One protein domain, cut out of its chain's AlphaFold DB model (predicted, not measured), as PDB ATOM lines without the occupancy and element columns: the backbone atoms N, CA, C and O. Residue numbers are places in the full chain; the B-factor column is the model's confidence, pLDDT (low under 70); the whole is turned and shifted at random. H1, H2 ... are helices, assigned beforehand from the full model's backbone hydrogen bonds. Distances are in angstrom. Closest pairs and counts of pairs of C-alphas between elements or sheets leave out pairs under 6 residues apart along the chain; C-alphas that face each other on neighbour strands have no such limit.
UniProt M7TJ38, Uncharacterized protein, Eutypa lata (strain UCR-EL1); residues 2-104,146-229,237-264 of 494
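This is residues 2 to 104, 146 to 229 and 237 to 264 of the 494 residues of an uncharacterized protein of Eutypa lata (strain UCR-EL1) (UniProt M7TJ38). Two groups of three helices, H3, H4, H5 and H1, H9, H10, make one bundle, joined where H4 packs on H1 and H3 meets H9. Where H4 ends, H2 crosses it and H8 packs on both, with H7 folded against H8 and H6 near it; residues 184 to 189 and 257 to 263 stick out. The printed part has 215 residues, with named helices H1 to H11 in chain order and no named strand: the class is all helix. It is compact, with a radius of gyration of the C-alphas of 18.6 A, and spans 55 by 47 by 30 A.

Find C-alpha 2 at (-1.170, 220.558, 265.682); from there H1 runs to residue 16, 20.8 A. Next come H2, residues 19 to 31, and H3, residues 35 to 53, 26.1 A. H4, residues 55 to 72, is 25.2 A long, with a kink of 29 degrees near residue 62; H5 is residues 80 to 93. Past the first cut look for H6, residues 159 to 162, H7, residues 177 to 184, and H8, residues 190 to 200. H9, residues 206 to 229, is 33.7 A long; H10, residues 239 to 259, is 29.5 A. H11, residues 261 to 264, ends at C-alpha 264, (8.467, 191.278, 265.101).

Start at H4, the hub, touching five helices. It forms a hairpin with H5, at 18 degrees, closest at the C-alphas of Asn 55 and Ala 90, 4.8 A. With residues 57 to 61 alone it touches H1, closest at Ser 61 and Ala 11, C-alphas 6.3 A apart. H3 touches H5, closest C-alphas Ser 51 and Ala 93, 4.6 A. H9 and H10 touch, opposite ways at a shallow tilt of 7 degrees, closest C-alphas Thr 219 and Thr 242, 6.3 A. H2 touches H4 at a steep tilt of 63 degrees, closest C-alphas Ala 24 and Met 69, 4.9 A. H7 and H8 form a hairpin, closest C-alphas Glu 182 and Ala 191, 5.3 A. H6 is close to H8 but not clearly touching; H10 and H11 meet only through their link. Every O i to N i+4 pair is within hydrogen-bond range in H1, H2, H5, H7 and H9; H3 has 14 of 15, H4 13 of 14, H10 16 of 17 and H8 3 of 7, beside 5 of 8 O i to N i+3 pairs, while H6 and H11 are too short for such a pair.

The C-alphas of Ser 184 and Ser 229 are the two farthest apart, 57.2 A. Residues 105 to 145 and 230 to 236 are not printed, with C-alpha gaps of 37.0 A and 13.4 A. The link from H6 to H7 is long, 14 residues. Look for pLDDT under 70 in 42 residues, among them 156 to 163 and 177 to 200.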
ATOM      1  N   ALA A   2      -1.664 221.457 266.740       67.81
ATOM      2  CA  ALA A   2      -1.170 220.558 265.682       67.81
ATOM      3  C   ALA A   2       0.366 220.544 265.533       67.81
ATOM      4  O   ALA A   2       0.962 219.477 265.446       67.81
ATOM      5  N   PHE A   3       1.014 221.712 265.597       67.25
ATOM      6  CA  PHE A   3       2.477 221.845 265.618       67.25
ATOM      7  C   PHE A   3       3.150 220.975 266.699       67.25
ATOM      8  O   PHE A   3       4.026 220.172 266.397       67.25
ATOM      9  N   PHE A   4       2.685 221.070 267.947       63.22
ATOM     10  CA  PHE A   4       3.254 220.309 269.062       63.22
ATOM     11  C   PHE A   4       3.040 218.810 268.922       63.22
ATOM     12  O   PHE A   4       3.966 218.043 269.149       63.22
ATOM     13  N   LEU A   5       1.840 218.392 268.514       73.44
ATOM     14  CA  LEU A   5       1.534 216.974 268.322       73.44
ATOM     15  C   LEU A   5       2.395 216.355 267.217       73.44
ATOM     16  O   LEU A   5       2.902 215.251 267.375       73.44
ATOM     17  N   THR A   6       2.583 217.080 266.118       81.50
ATOM     18  CA  THR A   6       3.336 216.597 264.953       81.50
ATOM     19  C   THR A   6       4.835 216.513 265.235       81.50
ATOM     20  O   THR A   6       5.447 215.494 264.928       81.50
ATOM     21  N   LEU A   7       5.427 217.501 265.915       73.75
ATOM     22  CA  LEU A   7       6.827 217.413 266.349       73.75
ATOM     23  C   LEU A   7       7.050 216.375 267.450       73.75
ATOM     24  O   LEU A   7       8.046 215.655 267.403       73.75
ATOM     25  N   ALA A   8       6.129 216.267 268.412       71.56
ATOM     26  CA  ALA A   8       6.200 215.229 269.434       71.56
ATOM     27  C   ALA A   8       6.137 213.834 268.805       71.56
ATOM     28  O   ALA A   8       6.904 212.963 269.203       71.56
ATOM     29  N   TYR A   9       5.287 213.633 267.792       83.88
ATOM     30  CA  TYR A   9       5.231 212.381 267.043       83.88
ATOM     31  C   TYR A   9       6.573 212.058 266.373       83.88
ATOM     32  O   TYR A   9       7.114 210.978 266.599       83.88
ATOM     33  N   ILE A  10       7.153 213.003 265.618       83.00
ATOM     34  CA  ILE A  10       8.454 212.799 264.956       83.00
ATOM     35  C   ILE A  10       9.538 212.476 266.001       83.00
ATOM     36  O   ILE A  10      10.306 211.534 265.823       83.00
ATOM     37  N   ALA A  11       9.580 213.208 267.119       76.31
ATOM     38  CA  ALA A  11      10.548 212.973 268.191       76.31
ATOM     39  C   ALA A  11      10.379 211.595 268.858       76.31
ATOM     40  O   ALA A  11      11.371 210.909 269.108       76.31
ATOM     41  N   LEU A  12       9.138 211.171 269.118       79.06
ATOM     42  CA  LEU A  12       8.837 209.851 269.680       79.06
ATOM     43  C   LEU A  12       9.210 208.722 268.717       79.06
ATOM     44  O   LEU A  12       9.778 207.726 269.158       79.06
ATOM     45  N   SER A  13       8.946 208.886 267.419       84.75
ATOM     46  CA  SER A  13       9.335 207.906 266.401       84.75
ATOM     47  C   SER A  13      10.865 207.758 266.310       84.75
ATOM     48  O   SER A  13      11.402 206.647 266.294       84.75
ATOM     49  N   ILE A  14      11.608 208.868 266.416       83.38
ATOM     50  CA  ILE A  14      13.075 208.837 266.501       83.38
ATOM     51  C   ILE A  14      13.569 208.135 267.783       83.38
ATOM     52  O   ILE A  14      14.504 207.336 267.698       83.38
ATOM     53  N   ASP A  15      12.970 208.365 268.962       78.50
ATOM     54  CA  ASP A  15      13.328 207.611 270.189       78.50
ATOM     55  C   ASP A  15      13.004 206.113 270.041       78.50
ATOM     56  O   ASP A  15      13.789 205.258 270.465       78.50
ATOM     57  N   ALA A  16      11.891 205.776 269.378       80.56
ATOM     58  CA  ALA A  16      11.503 204.393 269.116       80.56
ATOM     59  C   ALA A  16      12.532 203.665 268.231       80.56
ATOM     60  O   ALA A  16      12.889 202.529 268.553       80.56
ATOM     61  N   SER A  17      13.100 204.334 267.218       85.00
ATOM     62  CA  SER A  17      14.185 203.782 266.379       85.00
ATOM     63  C   SER A  17      15.467 203.440 267.157       85.00
ATOM     64  O   SER A  17      16.327 202.713 266.657       85.00
ATOM     65  N   GLY A  18      15.610 203.965 268.380       80.94
ATOM     66  CA  GLY A  18      16.778 203.771 269.239       80.94
ATOM     67  C   GLY A  18      17.943 204.725 268.968       80.94
ATOM     68  O   GLY A  18      18.956 204.666 269.670       80.94
ATOM     69  N   LEU A  19      17.786 205.669 268.031       82.75
ATOM     70  CA  LEU A  19      18.798 206.685 267.724       82.75
ATOM     71  C   LEU A  19      19.231 207.478 268.962       82.75
ATOM     72  O   LEU A  19      20.421 207.698 269.171       82.75
ATOM     73  N   VAL A  20      18.279 207.879 269.807       77.88
ATOM     74  CA  VAL A  20      18.555 208.679 271.012       77.88
ATOM     75  C   VAL A  20      19.437 207.908 272.005       77.88
ATOM     76  O   VAL A  20      20.400 208.469 272.529       77.88
ATOM     77  N   ARG A  21      19.161 206.611 272.212       79.25
ATOM     78  CA  ARG A  21      19.964 205.712 273.065       79.25
ATOM     79  C   ARG A  21      21.377 205.541 272.513       79.25
ATOM     80  O   ARG A  21      22.351 205.703 273.244       79.25
ATOM     81  N   TYR A  22      21.486 205.291 271.209       81.25
ATOM     82  CA  TYR A  22      22.775 205.174 270.529       81.25
ATOM     83  C   TYR A  22      23.613 206.457 270.647       81.25
ATOM     84  O   TYR A  22      24.797 206.397 270.979       81.25
ATOM     85  N   LEU A  23      23.007 207.629 270.430       81.31
ATOM     86  CA  LEU A  23      23.700 208.912 270.559       81.31
ATOM     87  C   LEU A  23      24.190 209.157 271.989       81.31
ATOM     88  O   LEU A  23      25.317 209.624 272.155       81.31
ATOM     89  N   ALA A  24      23.392 208.818 273.007       79.62
ATOM     90  CA  ALA A  24      23.801 208.941 274.408       79.62
ATOM     91  C   ALA A  24      25.074 208.128 274.689       79.62
ATOM     92  O   ALA A  24      26.034 208.652 275.258       79.62
ATOM     93  N   PHE A  25      25.126 206.888 274.195       78.69
ATOM     94  CA  PHE A  25      26.305 206.034 274.304       78.69
ATOM     95  C   PHE A  25      27.524 206.599 273.551       78.69
ATOM     96  O   PHE A  25      28.629 206.654 274.095       78.69
ATOM     97  N   VAL A  26      27.346 207.070 272.310       80.69
ATOM     98  CA  VAL A  26      28.442 207.633 271.497       80.69
ATOM     99  C   VAL A  26      29.030 208.895 272.127       80.69
ATOM    100  O   VAL A  26      30.253 209.066 272.123       80.69
ATOM    101  N   VAL A  27      28.180 209.771 272.663       83.12
ATOM    102  CA  VAL A  27      28.610 211.011 273.318       83.12
ATOM    103  C   VAL A  27      29.415 210.698 274.576       83.12
ATOM    104  O   VAL A  27      30.492 211.266 274.741       83.12
ATOM    105  N   LEU A  28      28.978 209.749 275.407       78.88
ATOM    106  CA  LEU A  28      29.740 209.331 276.591       78.88
ATOM    107  C   LEU A  28      31.075 208.685 276.229       78.88
ATOM    108  O   LEU A  28      32.108 209.064 276.774       78.88
ATOM    109  N   LYS A  29      31.093 207.775 275.249       80.19
ATOM    110  CA  LYS A  29      32.331 207.110 274.817       80.19
ATOM    111  C   LYS A  29      33.385 208.096 274.299       80.19
ATOM    112  O   LYS A  29      34.580 207.848 274.451       80.19
ATOM    113  N   LYS A  30      32.963 209.196 273.667       82.31
ATOM    114  CA  LYS A  30      33.870 210.217 273.112       82.31
ATOM    115  C   LYS A  30      34.190 211.353 274.089       82.31
ATOM    116  O   LYS A  30      35.312 211.846 274.072       82.31
ATOM    117  N   GLY A  31      33.219 211.775 274.897       77.75
ATOM    118  CA  GLY A  31      33.281 212.984 275.724       77.75
ATOM    119  C   GLY A  31      33.343 212.748 277.234       77.75
ATOM    120  O   GLY A  31      33.591 213.698 277.968       77.75
ATOM    121  N   GLY A  32      33.167 211.513 277.715       76.19
ATOM    122  CA  GLY A  32      33.112 211.189 279.147       76.19
ATOM    123  C   GLY A  32      34.422 211.385 279.915       76.19
ATOM    124  O   GLY A  32      34.396 211.439 281.137       76.19
ATOM    125  N   LYS A  33      35.559 211.566 279.227       82.62
ATOM    126  CA  LYS A  33      36.879 211.738 279.862       82.62
ATOM    127  C   LYS A  33      36.976 212.968 280.767       82.62
ATOM    128  O   LYS A  33      37.763 212.964 281.701       82.62
ATOM    129  N   VAL A  34      36.222 214.028 280.462       87.19
ATOM    130  CA  VAL A  34      36.177 215.250 281.278       87.19
ATOM    131  C   VAL A  34      34.724 215.701 281.411       87.19
ATOM    132  O   VAL A  34      34.175 216.346 280.514       87.19
ATOM    133  N   GLY A  35      34.086 215.360 282.530       86.62
ATOM    134  CA  GLY A  35      32.651 215.558 282.735       86.62
ATOM    135  C   GLY A  35      32.226 217.026 282.733       86.62
ATOM    136  O   GLY A  35      31.198 217.355 282.146       86.62
ATOM    137  N   HIS A  36      33.046 217.938 283.271       90.62
ATOM    138  CA  HIS A  36      32.770 219.387 283.232       90.62
ATOM    139  C   HIS A  36      32.788 219.949 281.805       90.62
ATOM    140  O   HIS A  36      31.943 220.769 281.449       90.62
ATOM    141  N   ILE A  37      33.710 219.473 280.962       90.56
ATOM    142  CA  ILE A  37      33.768 219.860 279.546       90.56
ATOM    143  C   ILE A  37      32.564 219.282 278.794       90.56
ATOM    144  O   ILE A  37      31.958 219.982 277.986       90.56
ATOM    145  N   LEU A  38      32.169 218.036 279.082       91.38
ATOM    146  CA  LEU A  38      30.956 217.465 278.493       91.38
ATOM    147  C   LEU A  38      29.705 218.252 278.902       91.38
ATOM    148  O   LEU A  38      28.852 218.533 278.058       91.38
ATOM    149  N   PHE A  39      29.611 218.638 280.175       93.44
ATOM    150  CA  PHE A  39      28.534 219.477 280.689       93.44
ATOM    151  C   PHE A  39      28.482 220.823 279.961       93.44
ATOM    152  O   PHE A  39      27.414 221.217 279.494       93.44
ATOM    153  N   PHE A  40      29.633 221.474 279.761       94.81
ATOM    154  CA  PHE A  40      29.737 222.689 278.950       94.81
ATOM    155  C   PHE A  40      29.277 222.480 277.503       94.81
ATOM    156  O   PHE A  40      28.459 223.253 277.008       94.81
ATOM    157  N   TYR A  41      29.748 221.432 276.823       93.44
ATOM    158  CA  TYR A  41      29.363 221.180 275.434       93.44
ATOM    159  C   TYR A  41      27.872 220.911 275.282       93.44
ATOM    160  O   TYR A  41      27.262 221.439 274.354       93.44
ATOM    161  N   LEU A  42      27.268 220.142 276.189       93.38
ATOM    162  CA  LEU A  42      25.827 219.897 276.158       93.38
ATOM    163  C   LEU A  42      25.032 221.161 276.497       93.38
ATOM    164  O   LEU A  42      24.041 221.444 275.828       93.38
ATOM    165  N   TYR A  43      25.486 221.963 277.463       96.25
ATOM    166  CA  TYR A  43      24.882 223.260 277.770       96.25
ATOM    167  C   TYR A  43      24.900 224.198 276.554       96.25
ATOM    168  O   TYR A  43      23.855 224.711 276.152       96.25
ATOM    169  N   ALA A  44      26.065 224.366 275.920       95.44
ATOM    170  CA  ALA A  44      26.234 225.197 274.730       95.44
ATOM    171  C   ALA A  44      25.438 224.660 273.529       95.44
ATOM    172  O   ALA A  44      24.835 225.436 272.787       95.44
ATOM    173  N   PHE A  45      25.382 223.338 273.362       92.00
ATOM    174  CA  PHE A  45      24.586 222.680 272.329       92.00
ATOM    175  C   PHE A  45      23.088 222.957 272.501       92.00
ATOM    176  O   PHE A  45      22.429 223.375 271.548       92.00
ATOM    177  N   PHE A  46      22.547 222.779 273.711       94.19
ATOM    178  CA  PHE A  46      21.136 223.055 273.982       94.19
ATOM    179  C   PHE A  46      20.802 224.545 273.899       94.19
ATOM    180  O   PHE A  46      19.713 224.879 273.436       94.19
ATOM    181  N   PHE A  47      21.729 225.428 274.284       95.50
ATOM    182  CA  PHE A  47      21.581 226.865 274.069       95.50
ATOM    183  C   PHE A  47      21.479 227.190 272.576       95.50
ATOM    184  O   PHE A  47      20.487 227.771 272.146       95.50
ATOM    185  N   ALA A  48      22.450 226.743 271.774       88.44
ATOM    186  CA  ALA A  48      22.489 227.019 270.342       88.44
ATOM    187  C   ALA A  48      21.231 226.506 269.635       88.44
ATOM    188  O   ALA A  48      20.568 227.263 268.931       88.44
ATOM    189  N   LEU A  49      20.849 225.245 269.863       83.56
ATOM    190  CA  LEU A  49      19.612 224.722 269.290       83.56
ATOM    191  C   LEU A  49      18.391 225.511 269.789       83.56
ATOM    192  O   LEU A  49      17.510 225.813 268.987       83.56
ATOM    193  N   GLY A  50      18.336 225.869 271.077       85.94
ATOM    194  CA  GLY A  50      17.188 226.550 271.692       85.94
ATOM    195  C   GLY A  50      16.926 227.919 271.103       85.94
ATOM    196  O   GLY A  50      15.767 228.295 270.925       85.94
ATOM    197  N   SER A  51      17.991 228.615 270.716       85.44
ATOM    198  CA  SER A  51      17.902 229.907 270.050       85.44
ATOM    199  C   SER A  51      17.211 229.818 268.691       85.44
ATOM    200  O   SER A  51      16.379 230.671 268.399       85.44
ATOM    201  N   PHE A  52      17.505 228.791 267.885       75.31
ATOM    202  CA  PHE A  52      17.017 228.685 266.498       75.31
ATOM    203  C   PHE A  52      15.741 227.853 266.334       75.31
ATOM    204  O   PHE A  52      14.889 228.174 265.509       75.31
ATOM    205  N   ILE A  53      15.635 226.754 267.077       73.75
ATOM    206  CA  ILE A  53      14.569 225.755 266.922       73.75
ATOM    207  C   ILE A  53      13.413 226.018 267.885       73.75
ATOM    208  O   ILE A  53      12.261 225.718 267.567       73.75
ATOM    209  N   GLY A  54      13.724 226.558 269.061       78.75
ATOM    210  CA  GLY A  54      12.786 226.712 270.160       78.75
ATOM    211  C   GLY A  54      12.972 225.699 271.280       78.75
ATOM    212  O   GLY A  54      13.655 224.682 271.146       78.75
ATOM    213  N   ASN A  55      12.355 225.999 272.417       86.06
ATOM    214  CA  ASN A  55      12.503 225.242 273.659       86.06
ATOM    215  C   ASN A  55      11.856 223.846 273.580       86.06
ATOM    216  O   ASN A  55      12.447 222.864 274.029       86.06
ATOM    217  N   ASP A  56      10.666 223.735 272.990       77.56
ATOM    218  CA  ASP A  56       9.851 222.519 273.084       77.56
ATOM    219  C   ASP A  56      10.497 221.280 272.422       77.56
ATOM    220  O   ASP A  56      10.610 220.251 273.096       77.56
ATOM    221  N   PRO A  57      11.007 221.322 271.171       72.31
ATOM    222  CA  PRO A  57      11.625 220.147 270.538       72.31
ATOM    223  C   PRO A  57      12.875 219.654 271.275       72.31
ATOM    224  O   PRO A  57      13.166 218.454 271.317       72.31
ATOM    225  N   ILE A  58      13.614 220.583 271.877       82.50
ATOM    226  CA  ILE A  58      14.863 220.305 272.590       82.50
ATOM    227  C   ILE A  58      14.574 219.734 273.964       82.50
ATOM    228  O   ILE A  58      15.254 218.812 274.390       82.50
ATOM    229  N   ILE A  59      13.544 220.231 274.646       87.00
ATOM    230  CA  ILE A  59      13.085 219.644 275.904       87.00
ATOM    231  C   ILE A  59      12.588 218.221 275.661       87.00
ATOM    232  O   ILE A  59      12.967 217.324 276.409       87.00
ATOM    233  N   LEU A  60      11.835 217.974 274.588       79.25
ATOM    234  CA  LEU A  60      11.351 216.631 274.263       79.25
ATOM    235  C   LEU A  60      12.493 215.638 273.981       79.25
ATOM    236  O   LEU A  60      12.546 214.564 274.581       79.25
ATOM    237  N   SER A  61      13.420 215.992 273.089       78.25
ATOM    238  CA  SER A  61      14.508 215.094 272.665       78.25
ATOM    239  C   SER A  61      15.688 215.064 273.645       78.25
ATOM    240  O   SER A  61      16.201 213.994 273.978       78.25
ATOM    241  N   GLY A  62      16.090 216.226 274.155       86.00
ATOM    242  CA  GLY A  62      17.207 216.405 275.078       86.00
ATOM    243  C   GLY A  62      16.956 215.779 276.446       86.00
ATOM    244  O   GLY A  62      17.848 215.126 276.977       86.00
ATOM    245  N   THR A  63      15.737 215.883 276.990       88.12
ATOM    246  CA  THR A  63      15.395 215.232 278.271       88.12
ATOM    247  C   THR A  63      15.535 213.715 278.172       88.12
ATOM    248  O   THR A  63      16.134 213.094 279.049       88.12
ATOM    249  N   ALA A  64      15.026 213.113 277.092       81.81
ATOM    250  CA  ALA A  64      15.147 211.676 276.863       81.81
ATOM    251  C   ALA A  64      16.617 211.258 276.700       81.81
ATOM    252  O   ALA A  64      17.064 210.321 277.360       81.81
ATOM    253  N   PHE A  65      17.378 211.991 275.881       85.94
ATOM    254  CA  PHE A  65      18.814 211.780 275.698       85.94
ATOM    255  C   PHE A  65      19.580 211.811 277.029       85.94
ATOM    256  O   PHE A  65      20.313 210.872 277.342       85.94
ATOM    257  N   LEU A  66      19.372 212.850 277.842       89.19
ATOM    258  CA  LEU A  66      20.062 213.013 279.122       89.19
ATOM    259  C   LEU A  66      19.653 211.948 280.140       89.19
ATOM    260  O   LEU A  66      20.504 211.476 280.895       89.19
ATOM    261  N   ALA A  67      18.386 211.533 280.147       85.19
ATOM    262  CA  ALA A  67      17.920 210.442 280.996       85.19
ATOM    263  C   ALA A  67      18.636 209.119 280.670       85.19
ATOM    264  O   ALA A  67      19.027 208.400 281.587       85.19
ATOM    265  N   TYR A  68      18.869 208.807 279.389       80.56
ATOM    266  CA  TYR A  68      19.663 207.631 279.018       80.56
ATOM    267  C   TYR A  68      21.142 207.804 279.359       80.56
ATOM    268  O   TYR A  68      21.739 206.914 279.955       80.56
ATOM    269  N   MET A  69      21.725 208.955 279.019       84.88
ATOM    270  CA  MET A  69      23.141 209.246 279.246       84.88
ATOM    271  C   MET A  69      23.519 209.093 280.727       84.88
ATOM    272  O   MET A  69      24.459 208.386 281.085       84.88
ATOM    273  N   THR A  70      22.746 209.718 281.606       84.50
ATOM    274  CA  THR A  70      22.977 209.642 283.052       84.50
ATOM    275  C   THR A  70      22.763 208.242 283.615       84.50
ATOM    276  O   THR A  70      23.472 207.861 284.534       84.50
ATOM    277  N   ARG A  71      21.858 207.441 283.036       80.06
ATOM    278  CA  ARG A  71      21.630 206.053 283.461       80.06
ATOM    279  C   ARG A  71      22.764 205.105 283.067       80.06
ATOM    280  O   ARG A  71      23.011 204.158 283.795       80.06
ATOM    281  N   VAL A  72      23.453 205.350 281.949       76.44
ATOM    282  CA  VAL A  72      24.630 204.560 281.511       76.44
ATOM    283  C   VAL A  72      25.876 204.860 282.350       76.44
ATOM    284  O   VAL A  72      26.811 204.057 282.404       76.44
ATOM    285  N   SER A  73      25.895 206.023 282.993       79.69
ATOM    286  CA  SER A  73      27.024 206.494 283.787       79.69
ATOM    287  C   SER A  73      26.987 205.862 285.177       79.69
ATOM    288  O   SER A  73      25.981 205.964 285.871       79.69
ATOM    289  N   SER A  74      28.081 205.230 285.601       76.31
ATOM    290  CA  SER A  74      28.143 204.502 286.875       76.31
ATOM    291  C   SER A  74      28.355 205.399 288.092       76.31
ATOM    292  O   SER A  74      28.007 205.018 289.206       76.31
ATOM    293  N   ASN A  75      28.900 206.598 287.884       81.38
ATOM    294  CA  ASN A  75      29.242 207.545 288.943       81.38
ATOM    295  C   ASN A  75      28.355 208.805 288.976       81.38
ATOM    296  O   ASN A  75      28.604 209.699 289.781       81.38
ATOM    297  N   ILE A  76      27.307 208.876 288.144       82.00
ATOM    298  CA  ILE A  76      26.279 209.924 288.230       82.00
ATOM    299  C   ILE A  76      25.128 209.392 289.082       82.00
ATOM    300  O   ILE A  76      24.292 208.623 288.611       82.00
ATOM    301  N   VAL A  77      25.060 209.820 290.345       74.44
ATOM    302  CA  VAL A  77      24.052 209.317 291.297       74.44
ATOM    303  C   VAL A  77      22.656 209.837 290.956       74.44
ATOM    304  O   VAL A  77      21.669 209.106 291.064       74.44
ATOM    305  N   HIS A  78      22.552 211.104 290.540       80.44
ATOM    306  CA  HIS A  78      21.266 211.697 290.188       80.44
ATOM    307  C   HIS A  78      21.347 212.581 288.935       80.44
ATOM    308  O   HIS A  78      22.126 213.533 288.901       80.44
ATOM    309  N   PRO A  79      20.445 212.410 287.947       86.50
ATOM    310  CA  PRO A  79      20.443 213.204 286.713       86.50
ATOM    311  C   PRO A  79      20.014 214.675 286.866       86.50
ATOM    312  O   PRO A  79      19.781 215.361 285.871       86.50
ATOM    313  N   ARG A  80      19.877 215.168 288.105       88.06
ATOM    314  CA  ARG A  80      19.298 216.484 288.430       88.06
ATOM    315  C   ARG A  80      20.013 217.603 287.678       88.06
ATOM    316  O   ARG A  80      19.356 218.357 286.969       88.06
ATOM    317  N   ALA A  81      21.338 217.668 287.797       92.00
ATOM    318  CA  ALA A  81      22.127 218.751 287.220       92.00
ATOM    319  C   ALA A  81      21.929 218.874 285.708       92.00
ATOM    320  O   ALA A  81      21.588 219.939 285.203       92.00
ATOM    321  N   TRP A  82      22.057 217.762 284.993       93.50
ATOM    322  CA  TRP A  82      21.960 217.707 283.539       93.50
ATOM    323  C   TRP A  82      20.576 218.108 283.037       93.50
ATOM    324  O   TRP A  82      20.444 218.971 282.169       93.50
ATOM    325  N   ILE A  83      19.536 217.505 283.610       92.94
ATOM    326  CA  ILE A  83      18.172 217.656 283.110       92.94
ATOM    327  C   ILE A  83      17.597 219.034 283.477       92.94
ATOM    328  O   ILE A  83      16.959 219.668 282.636       92.94
ATOM    329  N   HIS A  84      17.854 219.539 284.689       94.31
ATOM    330  CA  HIS A  84      17.429 220.892 285.066       94.31
ATOM    331  C   HIS A  84      18.189 221.970 284.288       94.31
ATOM    332  O   HIS A  84      17.580 222.952 283.865       94.31
ATOM    333  N   SER A  85      19.488 221.776 284.031       95.94
ATOM    334  CA  SER A  85      20.274 222.722 283.226       95.94
ATOM    335  C   SER A  85      19.780 222.784 281.787       95.94
ATOM    336  O   SER A  85      19.614 223.878 281.256       95.94
ATOM    337  N   GLN A  86      19.479 221.633 281.176       95.88
ATOM    338  CA  GLN A  86      18.890 221.563 279.837       95.88
ATOM    339  C   GLN A  86      17.529 222.263 279.786       95.88
ATOM    340  O   GLN A  86      17.274 223.051 278.875       95.88
ATOM    341  N   PHE A  87      16.671 222.003 280.773       95.25
ATOM    342  CA  PHE A  87      15.353 222.619 280.842       95.25
ATOM    343  C   PHE A  87      15.440 224.143 281.008       95.25
ATOM    344  O   PHE A  87      14.748 224.875 280.301       95.25
ATOM    345  N   ALA A  88      16.328 224.638 281.875       96.56
ATOM    346  CA  ALA A  88      16.555 226.070 282.049       96.56
ATOM    347  C   ALA A  88      17.118 226.712 280.774       96.56
ATOM    348  O   ALA A  88      16.543 227.670 280.256       96.56
ATOM    349  N   ILE A  89      18.203 226.159 280.218       97.19
ATOM    350  CA  ILE A  89      18.895 226.785 279.089       97.19
ATOM    351  C   ILE A  89      18.072 226.769 277.801       97.19
ATOM    352  O   ILE A  89      18.109 227.745 277.058       97.19
ATOM    353  N   ALA A  90      17.273 225.724 277.558       94.88
ATOM    354  CA  ALA A  90      16.389 225.666 276.395       94.88
ATOM    355  C   ALA A  90      15.320 226.770 276.440       94.88
ATOM    356  O   ALA A  90      15.047 227.408 275.423       94.88
ATOM    357  N   ASN A  91      14.742 227.032 277.617       95.44
ATOM    358  CA  ASN A  91      13.763 228.105 277.791       95.44
ATOM    359  C   ASN A  91      14.417 229.497 277.712       95.44
ATOM    360  O   ASN A  91      13.882 230.366 277.025       95.44
ATOM    361  N   ILE A  92      15.593 229.694 278.328       97.31
ATOM    362  CA  ILE A  92      16.370 230.945 278.223       97.31
ATOM    363  C   ILE A  92      16.701 231.254 276.762       97.31
ATOM    364  O   ILE A  92      16.407 232.344 276.279       97.31
ATOM    365  N   ALA A  93      17.256 230.283 276.037       96.38
ATOM    366  CA  ALA A  93      17.667 230.449 274.648       96.38
ATOM    367  C   ALA A  93      16.491 230.770 273.714       96.38
ATOM    368  O   ALA A  93      16.642 231.566 272.786       96.38
ATOM    369  N   SER A  94      15.309 230.200 273.977       93.00
ATOM    370  CA  SER A  94      14.115 230.432 273.155       93.00
ATOM    371  C   SER A  94      13.602 231.877 273.183       93.00
ATOM    372  O   SER A  94      12.807 232.243 272.322       93.00
ATOM    373  N   ALA A  95      14.088 232.710 274.110       96.00
ATOM    374  CA  ALA A  95      13.757 234.131 274.191       96.00
ATOM    375  C   ALA A  95      14.400 234.987 273.082       96.00
ATOM    376  O   ALA A  95      14.002 236.134 272.905       96.00
ATOM    377  N   ILE A  96      15.396 234.470 272.346       93.94
ATOM    378  CA  ILE A  96      16.144 235.261 271.352       93.94
ATOM    379  C   ILE A  96      15.292 235.575 270.117       93.94
ATOM    380  O   ILE A  96      15.237 236.725 269.693       93.94
ATOM    381  N   LEU A  97      14.640 234.567 269.528       86.75
ATOM    382  CA  LEU A  97      13.866 234.736 268.295       86.75
ATOM    383  C   LEU A  97      12.366 234.728 268.575       86.75
ATOM    384  O   LEU A  97      11.862 233.922 269.362       86.75
ATOM    385  N   VAL A  98      11.625 235.555 267.834       80.06
ATOM    386  CA  VAL A  98      10.154 235.600 267.910       80.06
ATOM    387  C   VAL A  98       9.520 234.244 267.603       80.06
ATOM    388  O   VAL A  98       8.529 233.847 268.207       80.06
ATOM    389  N   SER A  99      10.111 233.500 266.680       73.12
ATOM    390  CA  SER A  99       9.580 232.216 266.244       73.12
ATOM    391  C   SER A  99       9.923 231.034 267.147       73.12
ATOM    392  O   SER A  99       9.294 229.984 267.040       73.12
ATOM    393  N   SER A 100      10.933 231.178 268.006       77.94
ATOM    394  CA  SER A 100      11.445 230.083 268.837       77.94
ATOM    395  C   SER A 100      10.525 229.755 270.013       77.94
ATOM    396  O   SER A 100      10.643 228.688 270.610       77.94
ATOM    397  N   ASN A 101       9.575 230.634 270.338       83.88
ATOM    398  CA  ASN A 101       8.580 230.385 271.370       83.88
ATOM    399  C   ASN A 101       7.250 231.071 271.005       83.88
ATOM    400  O   ASN A 101       7.253 232.271 270.725       83.88
ATOM    401  N   PRO A 102       6.090 230.383 271.055       81.19
ATOM    402  CA  PRO A 102       4.796 231.016 270.787       81.19
ATOM    403  C   PRO A 102       4.491 232.229 271.673       81.19
ATOM    404  O   PRO A 102       3.725 233.100 271.269       81.19
ATOM    405  N   THR A 103       5.070 232.295 272.874       87.88
ATOM    406  CA  THR A 103       4.963 233.478 273.743       87.88
ATOM    407  C   THR A 103       5.534 234.727 273.076       87.88
ATOM    408  O   THR A 103       4.907 235.784 273.125       87.88
ATOM    409  N   ASN A 104       6.662 234.603 272.379       89.44
ATOM    410  CA  ASN A 104       7.300 235.720 271.694       89.44
ATOM    411  C   ASN A 104       6.459 236.179 270.506       89.44
ATOM    412  O   ASN A 104       6.325 237.379 270.301       89.44
ATOM    413  N   MET A 146      29.051 214.365 292.757       82.06
ATOM    414  CA  MET A 146      28.132 213.259 292.447       82.06
ATOM    415  C   MET A 146      27.078 213.619 291.385       82.06
ATOM    416  O   MET A 146      26.421 212.732 290.825       82.06
ATOM    417  N   LEU A 147      26.878 214.914 291.120       85.75
ATOM    418  CA  LEU A 147      25.953 215.413 290.102       85.75
ATOM    419  C   LEU A 147      26.664 215.676 288.770       85.75
ATOM    420  O   LEU A 147      26.105 215.375 287.708       85.75
ATOM    421  N   ILE A 148      27.877 216.234 288.828       89.25
ATOM    422  CA  ILE A 148      28.729 216.512 287.664       89.25
ATOM    423  C   ILE A 148      30.172 216.067 287.985       89.25
ATOM    424  O   ILE A 148      30.993 216.891 288.403       89.25
ATOM    425  N   PRO A 149      30.499 214.776 287.793       85.12
ATOM    426  CA  PRO A 149      31.819 214.255 288.133       85.12
ATOM    427  C   PRO A 149      32.900 214.775 287.177       85.12
ATOM    428  O   PRO A 149      32.622 215.135 286.029       85.12
ATOM    429  N   LEU A 150      34.153 214.802 287.644       84.69
ATOM    430  CA  LEU A 150      35.307 215.248 286.847       84.69
ATOM    431  C   LEU A 150      35.586 214.323 285.655       84.69
ATOM    432  O   LEU A 150      35.919 214.802 284.575       84.69
ATOM    433  N   GLU A 151      35.377 213.022 285.828       86.25
ATOM    434  CA  GLU A 151      35.429 211.997 284.786       86.25
ATOM    435  C   GLU A 151      34.148 211.163 284.869       86.25
ATOM    436  O   GLU A 151      33.704 210.826 285.962       86.25
ATOM    437  N   ILE A 152      33.524 210.850 283.734       83.81
ATOM    438  CA  ILE A 152      32.306 210.040 283.679       83.81
ATOM    439  C   ILE A 152      32.694 208.616 283.304       83.81
ATOM    440  O   ILE A 152      33.083 208.341 282.165       83.81
ATOM    441  N   THR A 153      32.542 207.704 284.258       81.38
ATOM    442  CA  THR A 153      32.745 206.275 284.033       81.38
ATOM    443  C   THR A 153      31.447 205.653 283.541       81.38
ATOM    444  O   THR A 153      30.370 205.908 284.078       81.38
ATOM    445  N   MET A 154      31.531 204.830 282.499       78.44
ATOM    446  CA  MET A 154      30.393 204.023 282.063       78.44
ATOM    447  C   MET A 154      30.361 202.729 282.868       78.44
ATOM    448  O   MET A 154      31.400 202.232 283.304       78.44
ATOM    449  N   HIS A 155      29.173 202.158 283.047       73.75
ATOM    450  CA  HIS A 155      29.097 200.745 283.398       73.75
ATOM    451  C   HIS A 155      29.806 199.904 282.321       73.75
ATOM    452  O   HIS A 155      29.925 200.330 281.172       73.75
ATOM    453  N   GLU A 156      30.288 198.716 282.678       68.12
ATOM    454  CA  GLU A 156      30.825 197.751 281.720       68.12
ATOM    455  C   GLU A 156      29.937 196.509 281.705       68.12
ATOM    456  O   GLU A 156      29.594 195.961 282.749       68.12
ATOM    457  N   LEU A 157      29.551 196.073 280.505       66.06
ATOM    458  CA  LEU A 157      28.865 194.798 280.326       66.06
ATOM    459  C   LEU A 157      29.875 193.654 280.387       66.06
ATOM    460  O   LEU A 157      30.976 193.767 279.836       66.06
ATOM    461  N   SER A 158      29.468 192.532 280.982       69.94
ATOM    462  CA  SER A 158      30.220 191.280 280.857       69.94
ATOM    463  C   SER A 158      30.264 190.824 279.394       69.94
ATOM    464  O   SER A 158      29.383 191.153 278.592       69.94
ATOM    465  N   ASP A 159      31.276 190.043 279.018       69.25
ATOM    466  CA  ASP A 159      31.450 189.620 277.622       69.25
ATOM    467  C   ASP A 159      30.290 188.743 277.119       69.25
ATOM    468  O   ASP A 159      29.909 188.825 275.951       69.25
ATOM    469  N   ALA A 160      29.639 188.002 278.022       65.81
ATOM    470  CA  ALA A 160      28.417 187.255 277.729       65.81
ATOM    471  C   ALA A 160      27.220 188.169 277.396       65.81
ATOM    472  O   ALA A 160      26.397 187.815 276.554       65.81
ATOM    473  N   GLN A 161      27.121 189.349 278.018       66.44
ATOM    474  CA  GLN A 161      26.059 190.328 277.746       66.44
ATOM    475  C   GLN A 161      26.323 191.108 276.453       66.44
ATOM    476  O   GLN A 161      25.400 191.348 275.679       66.44
ATOM    477  N   LYS A 162      27.590 191.440 276.163       67.44
ATOM    478  CA  LYS A 162      27.984 192.075 274.889       67.44
ATOM    479  C   LYS A 162      27.720 191.183 273.673       67.44
ATOM    480  O   LYS A 162      27.472 191.699 272.588       67.44
ATOM    481  N   ALA A 163      27.798 189.863 273.845       67.62
ATOM    482  CA  ALA A 163      27.582 188.893 272.775       67.62
ATOM    483  C   ALA A 163      26.099 188.700 272.405       67.62
ATOM    484  O   ALA A 163      25.806 188.134 271.350       67.62
ATOM    485  N   LYS A 164      25.157 189.162 273.241       72.38
ATOM    486  CA  LYS A 164      23.727 189.074 272.929       72.38
ATOM    487  C   LYS A 164      23.350 190.076 271.827       72.38
ATOM    488  O   LYS A 164      23.802 191.223 271.859       72.38
ATOM    489  N   PRO A 165      22.497 189.689 270.863       72.00
ATOM    490  CA  PRO A 165      21.992 190.623 269.865       72.00
ATOM    491  C   PRO A 165      21.121 191.695 270.531       72.00
ATOM    492  O   PRO A 165      20.359 191.403 271.449       72.00
ATOM    493  N   ALA A 166      21.222 192.939 270.057       77.44
ATOM    494  CA  ALA A 166      20.378 194.023 270.539       77.44
ATOM    495  C   ALA A 166      18.914 193.766 270.152       77.44
ATOM    496  O   ALA A 166      18.603 193.558 268.976       77.44
ATOM    497  N   VAL A 167      18.015 193.806 271.132       75.06
ATOM    498  CA  VAL A 167      16.585 193.542 270.936       75.06
ATOM    499  C   VAL A 167      15.808 194.854 270.962       75.06
ATOM    500  O   VAL A 167      16.103 195.748 271.752       75.06
ATOM    501  N   ASN A 168      14.815 194.993 270.084       80.88
ATOM    502  CA  ASN A 168      13.974 196.184 270.041       80.88
ATOM    503  C   ASN A 168      13.049 196.238 271.274       80.88
ATOM    504  O   ASN A 168      12.142 195.409 271.372       80.88
ATOM    505  N   PRO A 169      13.200 197.236 272.168       73.81
ATOM    506  CA  PRO A 169      12.421 197.313 273.404       73.81
ATOM    507  C   PRO A 169      10.952 197.697 273.179       73.81
ATOM    508  O   PRO A 169      10.147 197.615 274.098       73.81
ATOM    509  N   ASN A 170      10.580 198.135 271.972       78.12
ATOM    510  CA  ASN A 170       9.191 198.470 271.653       78.12
ATOM    511  C   ASN A 170       8.363 197.243 271.234       78.12
ATOM    512  O   ASN A 170       7.160 197.369 271.001       78.12
ATOM    513  N   ILE A 171       8.992 196.072 271.083       80.94
ATOM    514  CA  ILE A 171       8.300 194.831 270.732       80.94
ATOM    515  C   ILE A 171       7.738 194.202 272.020       80.94
ATOM    516  O   ILE A 171       8.499 193.998 272.966       80.94
ATOM    517  N   PRO A 172       6.437 193.854 272.078       77.25
ATOM    518  CA  PRO A 172       5.854 193.215 273.255       77.25
ATOM    519  C   PRO A 172       6.561 191.906 273.605       77.25
ATOM    520  O   PRO A 172       6.784 191.078 272.719       77.25
ATOM    521  N   HIS A 173       6.852 191.699 274.889       77.19
ATOM    522  CA  HIS A 173       7.514 190.505 275.420       77.19
ATOM    523  C   HIS A 173       8.920 190.246 274.907       77.19
ATOM    524  O   HIS A 173       9.477 189.189 275.173       77.19
ATOM    525  N   ALA A 174       9.536 191.189 274.198       71.56
ATOM    526  CA  ALA A 174      10.852 190.970 273.610       71.56
ATOM    527  C   ALA A 174      11.959 190.724 274.651       71.56
ATOM    528  O   ALA A 174      13.042 190.267 274.296       71.56
ATOM    529  N   ARG A 175      11.672 190.999 275.928       64.69
ATOM    530  CA  ARG A 175      12.562 190.806 277.076       64.69
ATOM    531  C   ARG A 175      12.527 189.397 277.670       64.69
ATOM    532  O   ARG A 175      13.382 189.092 278.501       64.69
ATOM    533  N   GLY A 176      11.575 188.551 277.270       75.94
ATOM    534  CA  GLY A 176      11.527 187.149 277.684       75.94
ATOM    535  C   GLY A 176      11.664 186.958 279.198       75.94
ATOM    536  O   GLY A 176      10.996 187.640 279.979       75.94
ATOM    537  N   LYS A 177      12.594 186.090 279.623       64.31
ATOM    538  CA  LYS A 177      12.856 185.799 281.054       64.31
ATOM    539  C   LYS A 177      13.199 187.046 281.895       64.31
ATOM    540  O   LYS A 177      12.983 187.037 283.105       64.31
ATOM    541  N   LEU A 178      13.726 188.113 281.284       63.38
ATOM    542  CA  LEU A 178      14.125 189.343 281.988       63.38
ATOM    543  C   LEU A 178      12.909 190.190 282.399       63.38
ATOM    544  O   LEU A 178      12.939 190.821 283.451       63.38
ATOM    545  N   GLU A 179      11.832 190.165 281.609       63.28
ATOM    546  CA  GLU A 179      10.590 190.910 281.883       63.28
ATOM    547  C   GLU A 179       9.906 190.397 283.161       63.28
ATOM    548  O   GLU A 179       9.445 191.167 283.999       63.28
ATOM    549  N   GLU A 180       9.908 189.080 283.369       62.53
ATOM    550  CA  GLU A 180       9.336 188.477 284.572       62.53
ATOM    551  C   GLU A 180      10.208 188.686 285.822       62.53
ATOM    552  O   GLU A 180       9.695 188.826 286.938       62.53
ATOM    553  N   GLN A 181      11.533 188.737 285.657       58.44
ATOM    554  CA  GLN A 181      12.445 189.083 286.750       58.44
ATOM    555  C   GLN A 181      12.238 190.530 287.229       58.44
ATOM    556  O   GLN A 181      12.333 190.783 288.430       58.44
ATOM    557  N   GLU A 182      11.877 191.460 286.337       56.91
ATOM    558  CA  GLU A 182      11.479 192.828 286.713       56.91
ATOM    559  C   GLU A 182      10.169 192.854 287.521       56.91
ATOM    560  O   GLU A 182      10.124 193.485 288.576       56.91
ATOM    561  N   ASP A 183       9.128 192.136 287.087       55.78
ATOM    562  CA  ASP A 183       7.818 192.117 287.769       55.78
ATOM    563  C   ASP A 183       7.853 191.420 289.144       55.78
ATOM    564  O   ASP A 183       7.014 191.667 290.014       55.78
ATOM    565  N   SER A 184       8.817 190.522 289.348       51.62
ATOM    566  CA  SER A 184       8.934 189.697 290.550       51.62
ATOM    567  C   SER A 184       9.865 190.246 291.625       51.62
ATOM    568  O   SER A 184       9.692 189.922 292.805       51.62
ATOM    569  N   SER A 185      10.847 191.063 291.243       47.34
ATOM    570  CA  SER A 185      11.823 191.636 292.163       47.34
ATOM    571  C   SER A 185      11.311 192.962 292.736       47.34
ATOM    572  O   SER A 185      11.546 194.047 292.219       47.34
ATOM    573  N   GLY A 186      10.655 192.896 293.898       43.84
ATOM    574  CA  GLY A 186      10.362 194.078 294.726       43.84
ATOM    575  C   GLY A 186      11.614 194.790 295.280       43.84
ATOM    576  O   GLY A 186      11.494 195.760 296.028       43.84
ATOM    577  N   THR A 187      12.816 194.315 294.941       41.16
ATOM    578  CA  THR A 187      14.121 194.830 295.373       41.16
ATOM    579  C   THR A 187      14.737 195.747 294.317       41.16
ATOM    580  O   THR A 187      14.956 195.373 293.169       41.16
ATOM    581  N   THR A 188      15.066 196.965 294.740       49.84
ATOM    582  CA  THR A 188      15.352 198.142 293.904       49.84
ATOM    583  C   THR A 188      16.618 198.059 293.032       49.84
ATOM    584  O   THR A 188      16.791 198.910 292.159       49.84
ATOM    585  N   ASP A 189      17.492 197.065 293.229       43.41
ATOM    586  CA  ASP A 189      18.820 197.030 292.596       43.41
ATOM    587  C   ASP A 189      18.927 196.105 291.367       43.41
ATOM    588  O   ASP A 189      19.568 196.493 290.391       43.41
ATOM    589  N   GLN A 190      18.237 194.955 291.317       38.59
ATOM    590  CA  GLN A 190      18.242 194.077 290.123       38.59
ATOM    591  C   GLN A 190      17.360 194.613 288.979       38.59
ATOM    592  O   GLN A 190      17.734 194.528 287.807       38.59
ATOM    593  N   ALA A 191      16.246 195.275 289.301       44.38
ATOM    594  CA  ALA A 191      15.401 195.953 288.313       44.38
ATOM    595  C   ALA A 191      16.089 197.171 287.651       44.38
ATOM    596  O   ALA A 191      15.636 197.673 286.625       44.38
ATOM    597  N   LYS A 192      17.199 197.682 288.211       48.75
ATOM    598  CA  LYS A 192      17.991 198.760 287.589       48.75
ATOM    599  C   LYS A 192      19.021 198.240 286.586       48.75
ATOM    600  O   LYS A 192      19.261 198.939 285.599       48.75
ATOM    601  N   SER A 193      19.595 197.055 286.817       47.53
ATOM    602  CA  SER A 193      20.622 196.454 285.951       47.53
ATOM    603  C   SER A 193      20.077 195.946 284.615       47.53
ATOM    604  O   SER A 193      20.783 196.012 283.613       47.53
ATOM    605  N   LEU A 194      18.818 195.502 284.569       49.66
ATOM    606  CA  LEU A 194      18.204 194.948 283.356       49.66
ATOM    607  C   LEU A 194      17.948 196.016 282.267       49.66
ATOM    608  O   LEU A 194      18.411 195.838 281.140       49.66
ATOM    609  N   PRO A 195      17.375 197.198 282.574       60.84
ATOM    610  CA  PRO A 195      17.263 198.280 281.593       60.84
ATOM    611  C   PRO A 195      18.609 198.924 281.249       60.84
ATOM    612  O   PRO A 195      18.730 199.579 280.222       60.84
ATOM    613  N   LEU A 196      19.617 198.791 282.116       63.72
ATOM    614  CA  LEU A 196      20.962 199.294 281.849       63.72
ATOM    615  C   LEU A 196      21.638 198.489 280.731       63.72
ATOM    616  O   LEU A 196      22.240 199.092 279.844       63.72
ATOM    617  N   GLU A 197      21.478 197.159 280.727       63.62
ATOM    618  CA  GLU A 197      21.975 196.276 279.659       63.62
ATOM    619  C   GLU A 197      21.418 196.682 278.284       63.62
ATOM    620  O   GLU A 197      22.180 196.812 277.325       63.62
ATOM    621  N   GLU A 198      20.126 197.010 278.204       64.00
ATOM    622  CA  GLU A 198      19.483 197.484 276.968       64.00
ATOM    623  C   GLU A 198      19.998 198.846 276.484       64.00
ATOM    624  O   GLU A 198      20.070 199.103 275.280       64.00
ATOM    625  N   ILE A 199      20.335 199.753 277.404       65.31
ATOM    626  CA  ILE A 199      20.852 201.076 277.026       65.31
ATOM    627  C   ILE A 199      22.318 200.962 276.584       65.31
ATOM    628  O   ILE A 199      22.758 201.694 275.697       65.31
ATOM    629  N   MET A 200      23.062 200.029 277.175       67.56
ATOM    630  CA  MET A 200      24.462 199.766 276.859       67.56
ATOM    631  C   MET A 200      24.673 198.943 275.581       67.56
ATOM    632  O   MET A 200      25.706 199.108 274.929       67.56
ATOM    633  N   ASN A 201      23.702 198.113 275.194       74.62
ATOM    634  CA  ASN A 201      23.625 197.465 273.882       74.62
ATOM    635  C   ASN A 201      22.431 198.027 273.081       74.62
ATOM    636  O   ASN A 201      21.416 197.345 272.905       74.62
ATOM    637  N   PRO A 202      22.506 199.297 272.638       74.69
ATOM    638  CA  PRO A 202      21.348 199.999 272.113       74.69
ATOM    639  C   PRO A 202      20.888 199.384 270.789       74.69
ATOM    640  O   PRO A 202      21.605 199.422 269.787       74.69
ATOM    641  N   PHE A 203      19.647 198.890 270.762       82.06
ATOM    642  CA  PHE A 203      18.961 198.595 269.504       82.06
ATOM    643  C   PHE A 203      18.900 199.863 268.654       82.06
ATOM    644  O   PHE A 203      18.473 200.908 269.143       82.06
ATOM    645  N   LEU A 204      19.312 199.757 267.393       85.00
ATOM    646  CA  LEU A 204      19.283 200.853 266.435       85.00
ATOM    647  C   LEU A 204      18.734 200.352 265.102       85.00
ATOM    648  O   LEU A 204      19.438 199.679 264.344       85.00
ATOM    649  N   ASP A 205      17.506 200.751 264.786       85.12
ATOM    650  CA  ASP A 205      17.001 200.669 263.422       85.12
ATOM    651  C   ASP A 205      17.645 201.786 262.596       85.12
ATOM    652  O   ASP A 205      17.208 202.936 262.615       85.12
ATOM    653  N   LYS A 206      18.714 201.452 261.869       85.94
ATOM    654  CA  LYS A 206      19.463 202.415 261.048       85.94
ATOM    655  C   LYS A 206      18.589 203.071 259.975       85.94
ATOM    656  O   LYS A 206      18.824 204.234 259.655       85.94
ATOM    657  N   GLY A 207      17.613 202.340 259.428       84.69
ATOM    658  CA  GLY A 207      16.726 202.830 258.375       84.69
ATOM    659  C   GLY A 207      15.752 203.870 258.917       84.69
ATOM    660  O   GLY A 207      15.764 205.016 258.463       84.69
ATOM    661  N   GLY A 208      14.974 203.498 259.938       84.75
ATOM    662  CA  GLY A 208      14.055 204.413 260.619       84.75
ATOM    663  C   GLY A 208      14.767 205.594 261.279       84.75
ATOM    664  O   GLY A 208      14.302 206.728 261.170       84.75
ATOM    665  N   ALA A 209      15.939 205.372 261.881       86.62
ATOM    666  CA  ALA A 209      16.740 206.433 262.486       86.62
ATOM    667  C   ALA A 209      17.224 207.463 261.456       86.62
ATOM    668  O   ALA A 209      17.089 208.664 261.687       86.62
ATOM    669  N   ALA A 210      17.778 207.016 260.322       87.88
ATOM    670  CA  ALA A 210      18.250 207.920 259.275       87.88
ATOM    671  C   ALA A 210      17.086 208.693 258.643       87.88
ATOM    672  O   ALA A 210      17.170 209.913 258.499       87.88
ATOM    673  N   PHE A 211      15.989 208.003 258.323       89.56
ATOM    674  CA  PHE A 211      14.799 208.630 257.755       89.56
ATOM    675  C   PHE A 211      14.207 209.676 258.708       89.56
ATOM    676  O   PHE A 211      14.043 210.837 258.327       89.56
ATOM    677  N   GLY A 212      13.983 209.307 259.972       85.94
ATOM    678  CA  GLY A 212      13.467 210.216 260.993       85.94
ATOM    679  C   GLY A 212      14.387 211.407 261.258       85.94
ATOM    680  O   GLY A 212      13.909 212.538 261.347       85.94
ATOM    681  N   ALA A 213      15.705 211.196 261.315       84.25
ATOM    682  CA  ALA A 213      16.673 212.278 261.491       84.25
ATOM    683  C   ALA A 213      16.664 213.266 260.314       84.25
ATOM    684  O   ALA A 213      16.695 214.476 260.541       84.25
ATOM    685  N   ILE A 214      16.575 212.774 259.073       89.50
ATOM    686  CA  ILE A 214      16.475 213.618 257.873       89.50
ATOM    687  C   ILE A 214      15.170 214.416 257.889       89.50
ATOM    688  O   ILE A 214      15.204 215.628 257.676       89.50
ATOM    689  N   ILE A 215      14.036 213.772 258.185       89.62
ATOM    690  CA  ILE A 215      12.735 214.448 258.269       89.62
ATOM    691  C   ILE A 215      12.755 215.521 259.358       89.62
ATOM    692  O   ILE A 215      12.335 216.649 259.101       89.62
ATOM    693  N   MET A 216      13.282 215.217 260.548       83.38
ATOM    694  CA  MET A 216      13.409 216.197 261.628       83.38
ATOM    695  C   MET A 216      14.311 217.361 261.212       83.38
ATOM    696  O   MET A 216      13.903 218.512 261.337       83.38
ATOM    697  N   ALA A 217      15.498 217.094 260.662       81.75
ATOM    698  CA  ALA A 217      16.416 218.141 260.217       81.75
ATOM    699  C   ALA A 217      15.790 219.027 259.129       81.75
ATOM    700  O   ALA A 217      15.799 220.248 259.259       81.75
ATOM    701  N   ALA A 218      15.179 218.433 258.101       86.75
ATOM    702  CA  ALA A 218      14.496 219.168 257.040       86.75
ATOM    703  C   ALA A 218      13.330 220.005 257.586       86.75
ATOM    704  O   ALA A 218      13.165 221.161 257.194       86.75
ATOM    705  N   THR A 219      12.561 219.454 258.530       83.00
ATOM    706  CA  THR A 219      11.471 220.166 259.209       83.00
ATOM    707  C   THR A 219      12.015 221.367 259.972       83.00
ATOM    708  O   THR A 219      11.559 222.482 259.749       83.00
ATOM    709  N   LEU A 220      13.027 221.170 260.821       72.94
ATOM    710  CA  LEU A 220      13.627 222.229 261.632       72.94
ATOM    711  C   LEU A 220      14.281 223.322 260.777       72.94
ATOM    712  O   LEU A 220      14.077 224.503 261.046       72.94
ATOM    713  N   VAL A 221      15.004 222.946 259.719       77.69
ATOM    714  CA  VAL A 221      15.615 223.893 258.773       77.69
ATOM    715  C   VAL A 221      14.547 224.675 258.015       77.69
ATOM    716  O   VAL A 221      14.673 225.886 257.875       77.69
ATOM    717  N   THR A 222      13.474 224.023 257.561       80.31
ATOM    718  CA  THR A 222      12.379 224.706 256.855       80.31
ATOM    719  C   THR A 222      11.633 225.657 257.785       80.31
ATOM    720  O   THR A 222      11.322 226.775 257.388       80.31
ATOM    721  N   VAL A 223      11.387 225.250 259.033       71.38
ATOM    722  CA  VAL A 223      10.804 226.123 260.061       71.38
ATOM    723  C   VAL A 223      11.707 227.336 260.286       71.38
ATOM    724  O   VAL A 223      11.229 228.462 260.188       71.38
ATOM    725  N   LEU A 224      13.011 227.129 260.488       65.50
ATOM    726  CA  LEU A 224      13.981 228.213 260.648       65.50
ATOM    727  C   LEU A 224      14.017 229.147 259.429       65.50
ATOM    728  O   LEU A 224      14.017 230.365 259.587       65.50
ATOM    729  N   ALA A 225      14.010 228.594 258.216       73.00
ATOM    730  CA  ALA A 225      14.029 229.362 256.977       73.00
ATOM    731  C   ALA A 225      12.753 230.194 256.803       73.00
ATOM    732  O   ALA A 225      12.834 231.377 256.482       73.00
ATOM    733  N   LEU A 226      11.578 229.614 257.068       70.25
ATOM    734  CA  LEU A 226      10.311 230.345 257.030       70.25
ATOM    735  C   LEU A 226      10.304 231.479 258.052       70.25
ATOM    736  O   LEU A 226       9.959 232.601 257.692       70.25
ATOM    737  N   ASN A 227      10.771 231.206 259.269       62.53
ATOM    738  CA  ASN A 227      10.888 232.199 260.334       62.53
ATOM    739  C   ASN A 227      11.855 233.340 259.987       62.53
ATOM    740  O   ASN A 227      11.610 234.489 260.342       62.53
ATOM    741  N   ALA A 228      12.956 233.040 259.294       62.00
ATOM    742  CA  ALA A 228      13.924 234.044 258.854       62.00
ATOM    743  C   ALA A 228      13.431 234.848 257.637       62.00
ATOM    744  O   ALA A 228      13.775 236.017 257.478       62.00
ATOM    745  N   SER A 229      12.635 234.217 256.769       64.94
ATOM    746  CA  SER A 229      12.142 234.793 255.511       64.94
ATOM    747  C   SER A 229      10.834 235.571 255.640       64.94
ATOM    748  O   SER A 229      10.465 236.282 254.703       64.94
ATOM    749  N   PRO A 237       1.122 229.567 259.180       66.44
ATOM    750  CA  PRO A 237       1.167 228.716 260.357       66.44
ATOM    751  C   PRO A 237       2.232 227.614 260.242       66.44
ATOM    752  O   PRO A 237       2.235 226.828 259.299       66.44
ATOM    753  N   ILE A 238       3.109 227.504 261.238       66.69
ATOM    754  CA  ILE A 238       4.260 226.577 261.233       66.69
ATOM    755  C   ILE A 238       3.828 225.107 261.043       66.69
ATOM    756  O   ILE A 238       4.558 224.293 260.474       66.69
ATOM    757  N   PHE A 239       2.601 224.763 261.454       74.19
ATOM    758  CA  PHE A 239       2.063 223.414 261.285       74.19
ATOM    759  C   PHE A 239       1.947 222.976 259.815       74.19
ATOM    760  O   PHE A 239       1.920 221.776 259.563       74.19
ATOM    761  N   TYR A 240       1.926 223.903 258.847       81.69
ATOM    762  CA  TYR A 240       1.961 223.565 257.419       81.69
ATOM    763  C   TYR A 240       3.238 222.825 257.009       81.69
ATOM    764  O   TYR A 240       3.228 222.134 255.996       81.69
ATOM    765  N   VAL A 241       4.317 222.937 257.788       83.50
ATOM    766  CA  VAL A 241       5.556 222.177 257.573       83.50
ATOM    767  C   VAL A 241       5.561 220.907 258.413       83.50
ATOM    768  O   VAL A 241       5.840 219.819 257.910       83.50
ATOM    769  N   THR A 242       5.228 221.025 259.700       82.94
ATOM    770  CA  THR A 242       5.374 219.903 260.636       82.94
ATOM    771  C   THR A 242       4.323 218.816 260.422       82.94
ATOM    772  O   THR A 242       4.622 217.644 260.632       82.94
ATOM    773  N   LEU A 243       3.109 219.162 259.978       90.06
ATOM    774  CA  LEU A 243       2.037 218.193 259.738       90.06
ATOM    775  C   LEU A 243       2.334 217.273 258.543       90.06
ATOM    776  O   LEU A 243       2.272 216.059 258.740       90.06
ATOM    777  N   PRO A 244       2.713 217.773 257.348       92.94
ATOM    778  CA  PRO A 244       3.158 216.899 256.265       92.94
ATOM    779  C   PRO A 244       4.368 216.049 256.652       92.94
ATOM    780  O   PRO A 244       4.383 214.858 256.362       92.94
ATOM    781  N   ALA A 245       5.347 216.625 257.360       90.31
ATOM    782  CA  ALA A 245       6.513 215.882 257.830       90.31
ATOM    783  C   ALA A 245       6.127 214.723 258.764       90.31
ATOM    784  O   ALA A 245       6.579 213.594 258.575       90.31
ATOM    785  N   ALA A 246       5.242 214.975 259.732       90.88
ATOM    786  CA  ALA A 246       4.748 213.942 260.638       90.88
ATOM    787  C   ALA A 246       3.904 212.890 259.911       90.88
ATOM    788  O   ALA A 246       4.002 211.712 260.238       90.88
ATOM    789  N   PHE A 247       3.116 213.282 258.908       94.12
ATOM    790  CA  PHE A 247       2.358 212.339 258.089       94.12
ATOM    791  C   PHE A 247       3.280 211.428 257.267       94.12
ATOM    792  O   PHE A 247       3.081 210.217 257.244       94.12
ATOM    793  N   VAL A 248       4.324 211.984 256.646       94.69
ATOM    794  CA  VAL A 248       5.347 211.206 255.928       94.69
ATOM    795  C   VAL A 248       6.057 210.236 256.875       94.69
ATOM    796  O   VAL A 248       6.215 209.065 256.532       94.69
ATOM    797  N   MET A 249       6.419 210.689 258.080       92.62
ATOM    798  CA  MET A 249       6.998 209.823 259.113       92.62
ATOM    799  C   MET A 249       6.030 208.707 259.522       92.62
ATOM    800  O   MET A 249       6.418 207.551 259.597       92.62
ATOM    801  N   PHE A 250       4.750 209.027 259.714       93.62
ATOM    802  CA  PHE A 250       3.725 208.047 260.067       93.62
ATOM    803  C   PHE A 250       3.543 206.975 258.987       93.62
ATOM    804  O   PHE A 250       3.486 205.786 259.297       93.62
ATOM    805  N   VAL A 251       3.490 207.373 257.712       94.38
ATOM    806  CA  VAL A 251       3.400 206.427 256.589       94.38
ATOM    807  C   VAL A 251       4.626 205.516 256.547       94.38
ATOM    808  O   VAL A 251       4.478 204.311 256.327       94.38
ATOM    809  N   TRP A 252       5.818 206.064 256.798       92.38
ATOM    810  CA  TRP A 252       7.039 205.273 256.917       92.38
ATOM    811  C   TRP A 252       6.960 204.276 258.074       92.38
ATOM    812  O   TRP A 252       7.171 203.089 257.853       92.38
ATOM    813  N   ASP A 253       6.595 204.724 259.276       90.19
ATOM    814  CA  ASP A 253       6.516 203.883 260.475       90.19
ATOM    815  C   ASP A 253       5.537 202.714 260.288       90.19
ATOM    816  O   ASP A 253       5.861 201.560 260.580       90.19
ATOM    817  N   VAL A 254       4.352 202.995 259.734       91.06
ATOM    818  CA  VAL A 254       3.338 201.974 259.433       91.06
ATOM    819  C   VAL A 254       3.834 201.014 258.353       91.06
ATOM    820  O   VAL A 254       3.703 199.798 258.507       91.06
ATOM    821  N   GLY A 255       4.419 201.532 257.270       90.62
ATOM    822  CA  GLY A 255       4.935 200.712 256.174       90.62
ATOM    823  C   GLY A 255       6.084 199.809 256.619       90.62
ATOM    824  O   GLY A 255       6.054 198.600 256.381       90.62
ATOM    825  N   PHE A 256       7.062 200.372 257.326       87.88
ATOM    826  CA  PHE A 256       8.213 199.652 257.859       87.88
ATOM    827  C   PHE A 256       7.786 198.567 258.853       87.88
ATOM    828  O   PHE A 256       8.232 197.419 258.740       87.88
ATOM    829  N   GLY A 257       6.866 198.894 259.766       85.88
ATOM    830  CA  GLY A 257       6.290 197.931 260.705       85.88
ATOM    831  C   GLY A 257       5.505 196.812 260.012       85.88
ATOM    832  O   GLY A 257       5.567 195.656 260.431       85.88
ATOM    833  N   TRP A 258       4.806 197.116 258.913       89.31
ATOM    834  CA  TRP A 258       4.062 196.118 258.141       89.31
ATOM    835  C   TRP A 258       4.974 195.135 257.402       89.31
ATOM    836  O   TRP A 258       4.666 193.940 257.356       89.31
ATOM    837  N   VAL A 259       6.088 195.620 256.846       90.31
ATOM    838  CA  VAL A 259       7.089 194.794 256.148       90.31
ATOM    839  C   VAL A 259       7.779 193.833 257.122       90.31
ATOM    840  O   VAL A 259       7.822 192.632 256.862       90.31
ATOM    841  N   HIS A 260       8.212 194.318 258.289       87.00
ATOM    842  CA  HIS A 260       8.945 193.523 259.291       87.00
ATOM    843  C   HIS A 260       8.035 192.837 260.326       87.00
ATOM    844  O   HIS A 260       8.476 192.402 261.396       87.00
ATOM    845  N   ARG A 261       6.734 192.712 260.031       87.69
ATOM    846  CA  ARG A 261       5.753 192.159 260.979       87.69
ATOM    847  C   ARG A 261       6.037 190.709 261.363       87.69
ATOM    848  O   ARG A 261       5.698 190.303 262.469       87.69
ATOM    849  N   ASN A 262       6.598 189.915 260.448       87.62
ATOM    850  CA  ASN A 262       6.834 188.492 260.684       87.62
ATOM    851  C   ASN A 262       7.968 188.305 261.698       87.62
ATOM    852  O   ASN A 262       7.788 187.580 262.672       87.62
ATOM    853  N   GLU A 263       9.066 189.043 261.529       84.94
ATOM    854  CA  GLU A 263      10.197 189.071 262.464       84.94
ATOM    855  C   GLU A 263       9.758 189.590 263.837       84.94
ATOM    856  O   GLU A 263       9.985 188.943 264.858       84.94
ATOM    857  N   THR A 264       9.020 190.706 263.861       85.81
ATOM    858  CA  THR A 264       8.467 191.278 265.101       85.81
ATOM    859  C   THR A 264       7.577 190.278 265.850       85.81
ATOM    860  O   THR A 264       7.662 190.151 267.073       85.81
TER     861      THR A 264